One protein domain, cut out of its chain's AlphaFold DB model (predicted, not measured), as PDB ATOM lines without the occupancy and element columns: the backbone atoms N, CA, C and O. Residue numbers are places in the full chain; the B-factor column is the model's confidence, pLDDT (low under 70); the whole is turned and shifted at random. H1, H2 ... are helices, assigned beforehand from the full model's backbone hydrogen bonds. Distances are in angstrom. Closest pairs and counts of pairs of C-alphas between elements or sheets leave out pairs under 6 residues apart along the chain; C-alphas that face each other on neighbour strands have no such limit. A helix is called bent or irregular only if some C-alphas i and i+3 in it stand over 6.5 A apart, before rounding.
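AT A GLANCE: This is residues 227 to 268 and 319 to 347 of the 351 residues of an uncharacterized protein of Mytilus galloprovincialis (UniProt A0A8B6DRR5). One long helix, H1, is the backbone of a rod, and beyond a cut in the chain an extended stretch with no named element, residues 319 to 335, folds back on itself near residue 323 and runs along the second half of H1. The first part of H1, with residues 227 to 241, sticks out at one end, and the one-turn helix H2 with the tail after it, residues 336 to 347, sticks out at the other. The printed part has 71 residues with two named helices, H1 then H2, and no named strand; the class is all helix. The whole is extended, with a radius of gyration of the C-alphas of 18.1 A, and spans 66 by 29 by 21 A.

HOW THE PARTS SIT: H1, residues 228 to 262, is the longest helix, and its residues 228 to 241 stand free. H2, residues 336 to 339, stands free too. H1 and H2 are apart, with no C-alpha of the one within 8 A of the other. In H1 every O i to N i+4 pair is within hydrogen-bond range; H2 is too short for such a pair, and its one O i to N i+3 pair is within range.

IN THESE COORDINATES: H1 measures 50.5 A from C-alpha 228 at (77.372, 2.965, -28.187) to C-alpha 262 at (35.134, -23.763, -35.214). H2 measures 5.1 A and ends at C-alpha 339, at (37.031, -17.370, -18.430). Neither helix is bent.

THE WHOLE: The C-alphas of Pro 227 and Pro 347, the two farthest apart, are 66.1 A from each other. Without the stretches that stand free, 44 residues span 30 by 20 by 13 A. Residues 269 to 318 are not printed, and C-alphas 268 and 319 are 7.8 A apart across this cut, over which H1 is linked to H2. The mean pLDDT of the printed part is 71.8; residues 319 to 329, residue 334 and residues 337 to 347 are under 70.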
ATOM      1  N   PRO A 227      77.930   3.850 -23.448       77.38
ATOM      2  CA  PRO A 227      78.706   3.470 -24.620       77.38
ATOM      3  C   PRO A 227      77.807   2.970 -25.753       77.38
ATOM      4  O   PRO A 227      76.857   2.221 -25.509       77.38
ATOM      5  N   LEU A 228      78.149   3.322 -26.995       73.38
ATOM      6  CA  LEU A 228      77.372   2.965 -28.187       73.38
ATOM      7  C   LEU A 228      76.973   1.473 -28.245       73.38
ATOM      8  O   LEU A 228      75.805   1.206 -28.527       73.38
ATOM      9  N   PRO A 229      77.854   0.496 -27.935       72.00
ATOM     10  CA  PRO A 229      77.458  -0.913 -27.947       72.00
ATOM     11  C   PRO A 229      76.369  -1.252 -26.923       72.00
ATOM     12  O   PRO A 229      75.471  -2.037 -27.222       72.00
ATOM     13  N   ILE A 230      76.414  -0.645 -25.731       76.19
ATOM     14  CA  ILE A 230      75.390  -0.841 -24.695       76.19
ATOM     15  C   ILE A 230      74.075  -0.223 -25.158       76.19
ATOM     16  O   ILE A 230      73.034  -0.872 -25.085       76.19
ATOM     17  N   TYR A 231      74.121   1.010 -25.661       80.19
ATOM     18  CA  TYR A 231      72.934   1.690 -26.166       80.19
ATOM     19  C   TYR A 231      72.260   0.890 -27.289       80.19
ATOM     20  O   TYR A 231      71.057   0.632 -27.230       80.19
ATOM     21  N   LEU A 232      73.040   0.424 -28.269       76.69
ATOM     22  CA  LEU A 232      72.535  -0.387 -29.375       76.69
ATOM     23  C   LEU A 232      71.952  -1.716 -28.880       76.69
ATOM     24  O   LEU A 232      70.870  -2.103 -29.316       76.69
ATOM     25  N   GLY A 233      72.624  -2.387 -27.940       75.75
ATOM     26  CA  GLY A 233      72.130  -3.620 -27.328       75.75
ATOM     27  C   GLY A 233      70.791  -3.425 -26.611       75.75
ATOM     28  O   GLY A 233      69.865  -4.210 -26.809       75.75
ATOM     29  N   LEU A 234      70.651  -2.346 -25.835       77.88
ATOM     30  CA  LEU A 234      69.398  -1.995 -25.160       77.88
ATOM     31  C   LEU A 234      68.282  -1.662 -26.155       77.88
ATOM     32  O   LEU A 234      67.148  -2.100 -25.963       77.88
ATOM     33  N   LEU A 235      68.595  -0.928 -27.224       78.75
ATOM     34  CA  LEU A 235      67.635  -0.564 -28.263       78.75
ATOM     35  C   LEU A 235      67.155  -1.796 -29.041       78.75
ATOM     36  O   LEU A 235      65.950  -1.993 -29.190       78.75
ATOM     37  N   LEU A 236      68.076  -2.672 -29.453       74.62
ATOM     38  CA  LEU A 236      67.749  -3.948 -30.093       74.62
ATOM     39  C   LEU A 236      66.907  -4.831 -29.174       74.62
ATOM     40  O   LEU A 236      65.904  -5.393 -29.606       74.62
ATOM     41  N   HIS A 237      67.269  -4.931 -27.898       75.81
ATOM     42  CA  HIS A 237      66.504  -5.697 -26.922       75.81
ATOM     43  C   HIS A 237      65.091  -5.126 -26.714       75.81
ATOM     44  O   HIS A 237      64.118  -5.876 -26.626       75.81
ATOM     45  N   ALA A 238      64.955  -3.800 -26.652       78.31
ATOM     46  CA  ALA A 238      63.661  -3.141 -26.521       78.31
ATOM     47  C   ALA A 238      62.780  -3.373 -27.758       78.31
ATOM     48  O   ALA A 238      61.598  -3.687 -27.619       78.31
ATOM     49  N   GLU A 239      63.351  -3.262 -28.956       74.38
ATOM     50  CA  GLU A 239      62.612  -3.427 -30.206       74.38
ATOM     51  C   GLU A 239      62.234  -4.891 -30.466       74.38
ATOM     52  O   GLU A 239      61.099  -5.196 -30.836       74.38
ATOM     53  N   THR A 240      63.143  -5.829 -30.186       75.25
ATOM     54  CA  THR A 240      62.870  -7.269 -30.317       75.25
ATOM     55  C   THR A 240      61.830  -7.749 -29.308       75.25
ATOM     56  O   THR A 240      60.926  -8.486 -29.698       75.25
ATOM     57  N   ARG A 241      61.862  -7.282 -28.048       76.75
ATOM     58  CA  ARG A 241      60.800  -7.587 -27.069       76.75
ATOM     59  C   ARG A 241      59.433  -7.100 -27.527       76.75
ATOM     60  O   ARG A 241      58.472  -7.860 -27.454       76.75
ATOM     61  N   LYS A 242      59.343  -5.863 -28.025       74.00
ATOM     62  CA  LYS A 242      58.086  -5.321 -28.565       74.00
ATOM     63  C   LYS A 242      57.584  -6.153 -29.742       74.00
ATOM     64  O   LYS A 242      56.407  -6.489 -29.788       74.00
ATOM     65  N   ARG A 243      58.473  -6.542 -30.661       72.56
ATOM     66  CA  ARG A 243      58.111  -7.384 -31.809       72.56
ATOM     67  C   ARG A 243      57.594  -8.759 -31.384       72.56
ATOM     68  O   ARG A 243      56.585  -9.202 -31.921       72.56
ATOM     69  N   ILE A 244      58.249  -9.411 -30.423       76.62
ATOM     70  CA  ILE A 244      57.811 -10.712 -29.890       76.62
ATOM     71  C   ILE A 244      56.440 -10.584 -29.225       76.62
ATOM     72  O   ILE A 244      55.556 -11.396 -29.484       76.62
ATOM     73  N   MET A 245      56.240  -9.545 -28.413       76.88
ATOM     74  CA  MET A 245      54.957  -9.295 -27.759       76.88
ATOM     75  C   MET A 245      53.839  -9.064 -28.785       76.88
ATOM     76  O   MET A 245      52.777  -9.662 -28.667       76.88
ATOM     77  N   ASN A 246      54.103  -8.295 -29.844       76.38
ATOM     78  CA  ASN A 246      53.139  -8.066 -30.923       76.38
ATOM     79  C   ASN A 246      52.800  -9.353 -31.691       76.38
ATOM     80  O   ASN A 246      51.631  -9.606 -31.962       76.38
ATOM     81  N   LEU A 247      53.798 -10.189 -32.006       75.44
ATOM     82  CA  LEU A 247      53.573 -11.493 -32.641       75.44
ATOM     83  C   LEU A 247      52.745 -12.424 -31.749       75.44
ATOM     84  O   LEU A 247      51.850 -13.105 -32.243       75.44
ATOM     85  N   SER A 248      53.010 -12.429 -30.439       78.88
ATOM     86  CA  SER A 248      52.234 -13.206 -29.471       78.88
ATOM     87  C   SER A 248      50.777 -12.745 -29.411       78.88
ATOM     88  O   SER A 248      49.880 -13.584 -29.358       78.88
ATOM     89  N   THR A 249      50.529 -11.433 -29.433       79.31
ATOM     90  CA  THR A 249      49.169 -10.879 -29.461       79.31
ATOM     91  C   THR A 249      48.450 -11.229 -30.761       79.31
ATOM     92  O   THR A 249      47.310 -11.683 -30.707       79.31
ATOM     93  N   ALA A 250      49.118 -11.085 -31.910       79.62
ATOM     94  CA  ALA A 250      48.555 -11.448 -33.209       79.62
ATOM     95  C   ALA A 250      48.176 -12.935 -33.253       79.62
ATOM     96  O   ALA A 250      47.045 -13.272 -33.584       79.62
ATOM     97  N   LEU A 251      49.077 -13.822 -32.812       79.88
ATOM     98  CA  LEU A 251      48.803 -15.256 -32.728       79.88
ATOM     99  C   LEU A 251      47.607 -15.559 -31.811       79.88
ATOM    100  O   LEU A 251      46.732 -16.338 -32.180       79.88
ATOM    101  N   GLY A 252      47.544 -14.925 -30.636       79.56
ATOM    102  CA  GLY A 252      46.414 -15.068 -29.717       79.56
ATOM    103  C   GLY A 252      45.088 -14.625 -30.342       79.56
ATOM    104  O   GLY A 252      44.087 -15.336 -30.235       79.56
ATOM    105  N   ASN A 253      45.087 -13.494 -31.052       82.69
ATOM    106  CA  ASN A 253      43.915 -12.972 -31.752       82.69
ATOM    107  C   ASN A 253      43.442 -13.914 -32.862       82.69
ATOM    108  O   ASN A 253      42.249 -14.207 -32.940       82.69
ATOM    109  N   SER A 254      44.360 -14.436 -33.676       80.25
ATOM    110  CA  SER A 254      44.009 -15.354 -34.756       80.25
ATOM    111  C   SER A 254      43.496 -16.705 -34.236       80.25
ATOM    112  O   SER A 254      42.591 -17.289 -34.827       80.25
ATOM    113  N   ILE A 255      43.997 -17.185 -33.088       79.62
ATOM    114  CA  ILE A 255      43.440 -18.369 -32.409       79.62
ATOM    115  C   ILE A 255      42.019 -18.092 -31.895       79.62
ATOM    116  O   ILE A 255      41.153 -18.956 -32.022       79.62
ATOM    117  N   CYS A 256      41.747 -16.901 -31.352       79.62
ATOM    118  CA  CYS A 256      40.392 -16.526 -30.924       79.62
ATOM    119  C   CYS A 256      39.411 -16.469 -32.106       79.62
ATOM    120  O   CYS A 256      38.261 -16.881 -31.972       79.62
ATOM    121  N   GLU A 257      39.849 -15.986 -33.270       79.75
ATOM    122  CA  GLU A 257      39.044 -16.020 -34.497       79.75
ATOM    123  C   GLU A 257      38.774 -17.447 -34.970       79.75
ATOM    124  O   GLU A 257      37.621 -17.785 -35.233       79.75
ATOM    125  N   ALA A 258      39.804 -18.298 -35.007       77.56
ATOM    126  CA  ALA A 258      39.649 -19.709 -35.349       77.56
ATOM    127  C   ALA A 258      38.668 -20.413 -34.398       77.56
ATOM    128  O   ALA A 258      37.804 -21.165 -34.840       77.56
ATOM    129  N   PHE A 259      38.731 -20.103 -33.099       79.31
ATOM    130  CA  PHE A 259      37.749 -20.592 -32.138       79.31
ATOM    131  C   PHE A 259      36.330 -20.113 -32.461       79.31
ATOM    132  O   PHE A 259      35.410 -20.915 -32.414       79.31
ATOM    133  N   ASN A 260      36.121 -18.837 -32.793       79.31
ATOM    134  CA  ASN A 260      34.777 -18.333 -33.103       79.31
ATOM    135  C   ASN A 260      34.160 -19.008 -34.339       79.31
ATOM    136  O   ASN A 260      32.939 -19.114 -34.429       79.31
ATOM    137  N   ILE A 261      34.992 -19.458 -35.284       78.44
ATOM    138  CA  ILE A 261      34.550 -20.189 -36.478       78.44
ATOM    139  C   ILE A 261      34.264 -21.659 -36.143       78.44
ATOM    140  O   ILE A 261      33.249 -22.206 -36.566       78.44
ATOM    141  N   GLU A 262      35.154 -22.306 -35.392       77.38
ATOM    142  CA  GLU A 262      35.134 -23.763 -35.214       77.38
ATOM    143  C   GLU A 262      34.534 -24.232 -33.879       77.38
ATOM    144  O   GLU A 262      34.320 -25.424 -33.679       77.38
ATOM    145  N   ASN A 263      34.268 -23.309 -32.954       77.50
ATOM    146  CA  ASN A 263      33.851 -23.542 -31.566       77.50
ATOM    147  C   ASN A 263      34.774 -24.474 -30.755       77.50
ATOM    148  O   ASN A 263      34.392 -24.965 -29.692       77.50
ATOM    149  N   VAL A 264      36.006 -24.705 -31.218       75.94
ATOM    150  CA  VAL A 264      36.996 -25.548 -30.541       75.94
ATOM    151  C   VAL A 264      38.407 -24.994 -30.730       75.94
ATOM    152  O   VAL A 264      38.781 -24.551 -31.816       75.94
ATOM    153  N   VAL A 265      39.215 -25.032 -29.666       75.69
ATOM    154  CA  VAL A 265      40.662 -24.797 -29.758       75.69
ATOM    155  C   VAL A 265      41.330 -26.155 -29.871       75.69
ATOM    156  O   VAL A 265      41.292 -26.953 -28.938       75.69
ATOM    157  N   CYS A 266      41.945 -26.442 -31.011       77.88
ATOM    158  CA  CYS A 266      42.721 -27.663 -31.175       77.88
ATOM    159  C   CYS A 266      43.877 -27.445 -32.161       77.88
ATOM    160  O   CYS A 266      43.841 -26.482 -32.934       77.88
ATOM    161  N   PRO A 267      44.925 -28.289 -32.133       79.88
ATOM    162  CA  PRO A 267      46.088 -28.117 -32.995       79.88
ATOM    163  C   PRO A 267      45.713 -28.051 -34.481       79.88
ATOM    164  O   PRO A 267      44.903 -28.844 -34.960       79.88
ATOM    165  N   ALA A 268      46.348 -27.146 -35.234       77.69
ATOM    166  CA  ALA A 268      46.076 -26.953 -36.665       77.69
ATOM    167  C   ALA A 268      46.322 -28.216 -37.516       77.69
ATOM    168  O   ALA A 268      45.759 -28.357 -38.591       77.69
ATOM    169  N   ILE A 319      46.380 -20.947 -39.861       67.88
ATOM    170  CA  ILE A 319      46.149 -19.592 -39.363       67.88
ATOM    171  C   ILE A 319      47.308 -18.708 -39.857       67.88
ATOM    172  O   ILE A 319      48.441 -18.901 -39.398       67.88
ATOM    173  N   PRO A 320      47.082 -17.776 -40.802       61.56
ATOM    174  CA  PRO A 320      48.156 -16.940 -41.303       61.56
ATOM    175  C   PRO A 320      48.499 -15.915 -40.223       61.56
ATOM    176  O   PRO A 320      47.659 -15.116 -39.816       61.56
ATOM    177  N   ILE A 321      49.744 -15.931 -39.747       62.06
ATOM    178  CA  ILE A 321      50.263 -14.818 -38.954       62.06
ATOM    179  C   ILE A 321      50.559 -13.708 -39.954       62.06
ATOM    180  O   ILE A 321      51.560 -13.770 -40.673       62.06
ATOM    181  N   ASP A 322      49.667 -12.725 -40.042       58.81
ATOM    182  CA  ASP A 322      49.887 -11.582 -40.917       58.81
ATOM    183  C   ASP A 322      51.160 -10.852 -40.468       58.81
ATOM    184  O   ASP A 322      51.286 -10.386 -39.335       58.81
ATOM    185  N   SER A 323      52.156 -10.797 -41.354       53.12
ATOM    186  CA  SER A 323      53.435 -10.134 -41.083       53.12
ATOM    187  C   SER A 323      53.292  -8.616 -40.913       53.12
ATOM    188  O   SER A 323      54.206  -7.966 -40.398       53.12
ATOM    189  N   THR A 324      52.134  -8.058 -41.278       55.28
ATOM    190  CA  THR A 324      51.770  -6.651 -41.100       55.28
ATOM    191  C   THR A 324      51.078  -6.393 -39.755       55.28
ATOM    192  O   THR A 324      50.096  -5.664 -39.663       55.28
ATOM    193  N   VAL A 325      51.597  -6.970 -38.664       55.97
ATOM    194  CA  VAL A 325      51.042  -6.763 -37.315       55.97
ATOM    195  C   VAL A 325      51.001  -5.267 -36.978       55.97
ATOM    196  O   VAL A 325      52.036  -4.615 -36.798       55.97
ATOM    197  N   SER A 326      49.791  -4.716 -36.865       56.31
ATOM    198  CA  SER A 326      49.569  -3.339 -36.427       56.31
ATOM    199  C   SER A 326      50.156  -3.140 -35.029       56.31
ATOM    200  O   SER A 326      49.936  -3.939 -34.124       56.31
ATOM    201  N   LYS A 327      50.899  -2.042 -34.818       58.06
ATOM    202  CA  LYS A 327      51.673  -1.770 -33.583       58.06
ATOM    203  C   LYS A 327      50.846  -1.713 -32.279       58.06
ATOM    204  O   LYS A 327      51.431  -1.464 -31.227       58.06
ATOM    205  N   ARG A 328      49.515  -1.849 -32.337       58.97
ATOM    206  CA  ARG A 328      48.575  -1.646 -31.220       58.97
ATOM    207  C   ARG A 328      47.298  -2.484 -31.350       58.97
ATOM    208  O   ARG A 328      46.204  -1.958 -31.166       58.97
ATOM    209  N   GLU A 329      47.406  -3.762 -31.687       65.50
ATOM    210  CA  GLU A 329      46.255  -4.643 -31.476       65.50
ATOM    211  C   GLU A 329      46.131  -5.004 -29.997       65.50
ATOM    212  O   GLU A 329      47.100  -5.415 -29.361       65.50
ATOM    213  N   ASN A 330      44.931  -4.831 -29.448       74.25
ATOM    214  CA  ASN A 330      44.594  -5.369 -28.138       74.25
ATOM    215  C   ASN A 330      44.227  -6.848 -28.283       74.25
ATOM    216  O   ASN A 330      43.712  -7.271 -29.322       74.25
ATOM    217  N   LEU A 331      44.472  -7.623 -27.227       74.62
ATOM    218  CA  LEU A 331      44.064  -9.022 -27.182       74.62
ATOM    219  C   LEU A 331      42.529  -9.099 -27.213       74.62
ATOM    220  O   LEU A 331      41.856  -8.457 -26.401       74.62
ATOM    221  N   LYS A 332      41.973  -9.867 -28.153       78.38
ATOM    222  CA  LYS A 332      40.532 -10.124 -28.223       78.38
ATOM    223  C   LYS A 332      40.090 -10.915 -26.982       78.38
ATOM    224  O   LYS A 332      40.853 -11.744 -26.485       78.38
ATOM    225  N   PRO A 333      38.881 -10.659 -26.449       74.19
ATOM    226  CA  PRO A 333      38.402 -11.362 -25.268       74.19
ATOM    227  C   PRO A 333      38.241 -12.855 -25.564       74.19
ATOM    228  O   PRO A 333      37.704 -13.237 -26.604       74.19
ATOM    229  N   LEU A 334      38.682 -13.690 -24.622       69.38
ATOM    230  CA  LEU A 334      38.464 -15.130 -24.692       69.38
ATOM    231  C   LEU A 334      36.964 -15.457 -24.568       69.38
ATOM    232  O   LEU A 334      36.221 -14.726 -23.900       69.38
ATOM    233  N   PRO A 335      36.507 -16.573 -25.157       71.75
ATOM    234  CA  PRO A 335      35.140 -17.047 -24.983       71.75
ATOM    235  C   PRO A 335      34.808 -17.239 -23.500       71.75
ATOM    236  O   PRO A 335      35.637 -17.726 -22.730       71.75
ATOM    237  N   LYS A 336      33.570 -16.916 -23.098       72.06
ATOM    238  CA  LYS A 336      33.133 -16.974 -21.688       72.06
ATOM    239  C   LYS A 336      33.370 -18.337 -21.026       72.06
ATOM    240  O   LYS A 336      33.672 -18.385 -19.843       72.06
ATOM    241  N   ALA A 337      33.280 -19.429 -21.785       68.94
ATOM    242  CA  ALA A 337      33.517 -20.785 -21.285       68.94
ATOM    243  C   ALA A 337      34.965 -21.034 -20.815       68.94
ATOM    244  O   ALA A 337      35.191 -21.907 -19.988       68.94
ATOM    245  N   TYR A 338      35.940 -20.264 -21.313       66.69
ATOM    246  CA  TYR A 338      37.339 -20.339 -20.876       66.69
ATOM    247  C   TYR A 338      37.649 -19.391 -19.713       66.69
ATOM    248  O   TYR A 338      38.634 -19.589 -19.008       66.69
ATOM    249  N   THR A 339      36.840 -18.347 -19.515       64.50
ATOM    250  CA  THR A 339      37.031 -17.370 -18.430       64.50
ATOM    251  C   THR A 339      36.177 -17.671 -17.202       64.50
ATOM    252  O   THR A 339      36.486 -17.195 -16.114       64.50
ATOM    253  N   ILE A 340      35.122 -18.475 -17.361       66.88
ATOM    254  CA  ILE A 340      34.184 -18.863 -16.309       66.88
ATOM    255  C   ILE A 340      34.174 -20.390 -16.230       66.88
ATOM    256  O   ILE A 340      33.463 -21.052 -16.984       66.88
ATOM    257  N   VAL A 341      34.966 -20.947 -15.312       62.62
ATOM    258  CA  VAL A 341      34.961 -22.383 -15.004       62.62
ATOM    259  C   VAL A 341      33.973 -22.614 -13.855       62.62
ATOM    260  O   VAL A 341      34.252 -22.177 -12.735       62.62
ATOM    261  N   PRO A 342      32.802 -23.235 -14.091       63.62
ATOM    262  CA  PRO A 342      31.876 -23.547 -13.011       63.62
ATOM    263  C   PRO A 342      32.499 -24.592 -12.069       63.62
ATOM    264  O   PRO A 342      33.222 -25.476 -12.537       63.62
ATOM    265  N   PRO A 343      32.240 -24.522 -10.751       62.38
ATOM    266  CA  PRO A 343      32.725 -25.529  -9.817       62.38
ATOM    267  C   PRO A 343      32.169 -26.903 -10.203       62.38
ATOM    268  O   PRO A 343      30.956 -27.100 -10.270       62.38
ATOM    269  N   VAL A 344      33.067 -27.852 -10.469       59.41
ATOM    270  CA  VAL A 344      32.697 -29.243 -10.733       59.41
ATOM    271  C   VAL A 344      32.421 -29.907  -9.388       59.41
ATOM    272  O   VAL A 344      33.334 -30.102  -8.587       59.41
ATOM    273  N   VAL A 345      31.154 -30.230  -9.122       59.03
ATOM    274  CA  VAL A 345      30.773 -31.064  -7.978       59.03
ATOM    275  C   VAL A 345      30.995 -32.516  -8.389       59.03
ATOM    276  O   VAL A 345      30.410 -32.979  -9.366       59.03
ATOM    277  N   LEU A 346      31.875 -33.219  -7.675       49.69
ATOM    278  CA  LEU A 346      32.093 -34.647  -7.895       49.69
ATOM    279  C   LEU A 346      30.790 -35.410  -7.590       49.69
ATOM    280  O   LEU A 346      30.183 -35.143  -6.547       49.69
ATOM    281  N   PRO A 347      30.350 -36.344  -8.453       56.19
ATOM    282  CA  PRO A 347      29.227 -37.219  -8.139       56.19
ATOM    283  C   PRO A 347      29.510 -37.977  -6.839       56.19
ATOM    284  O   PRO A 347      30.581 -38.555  -6.669       56.19
TER     285      PRO A 347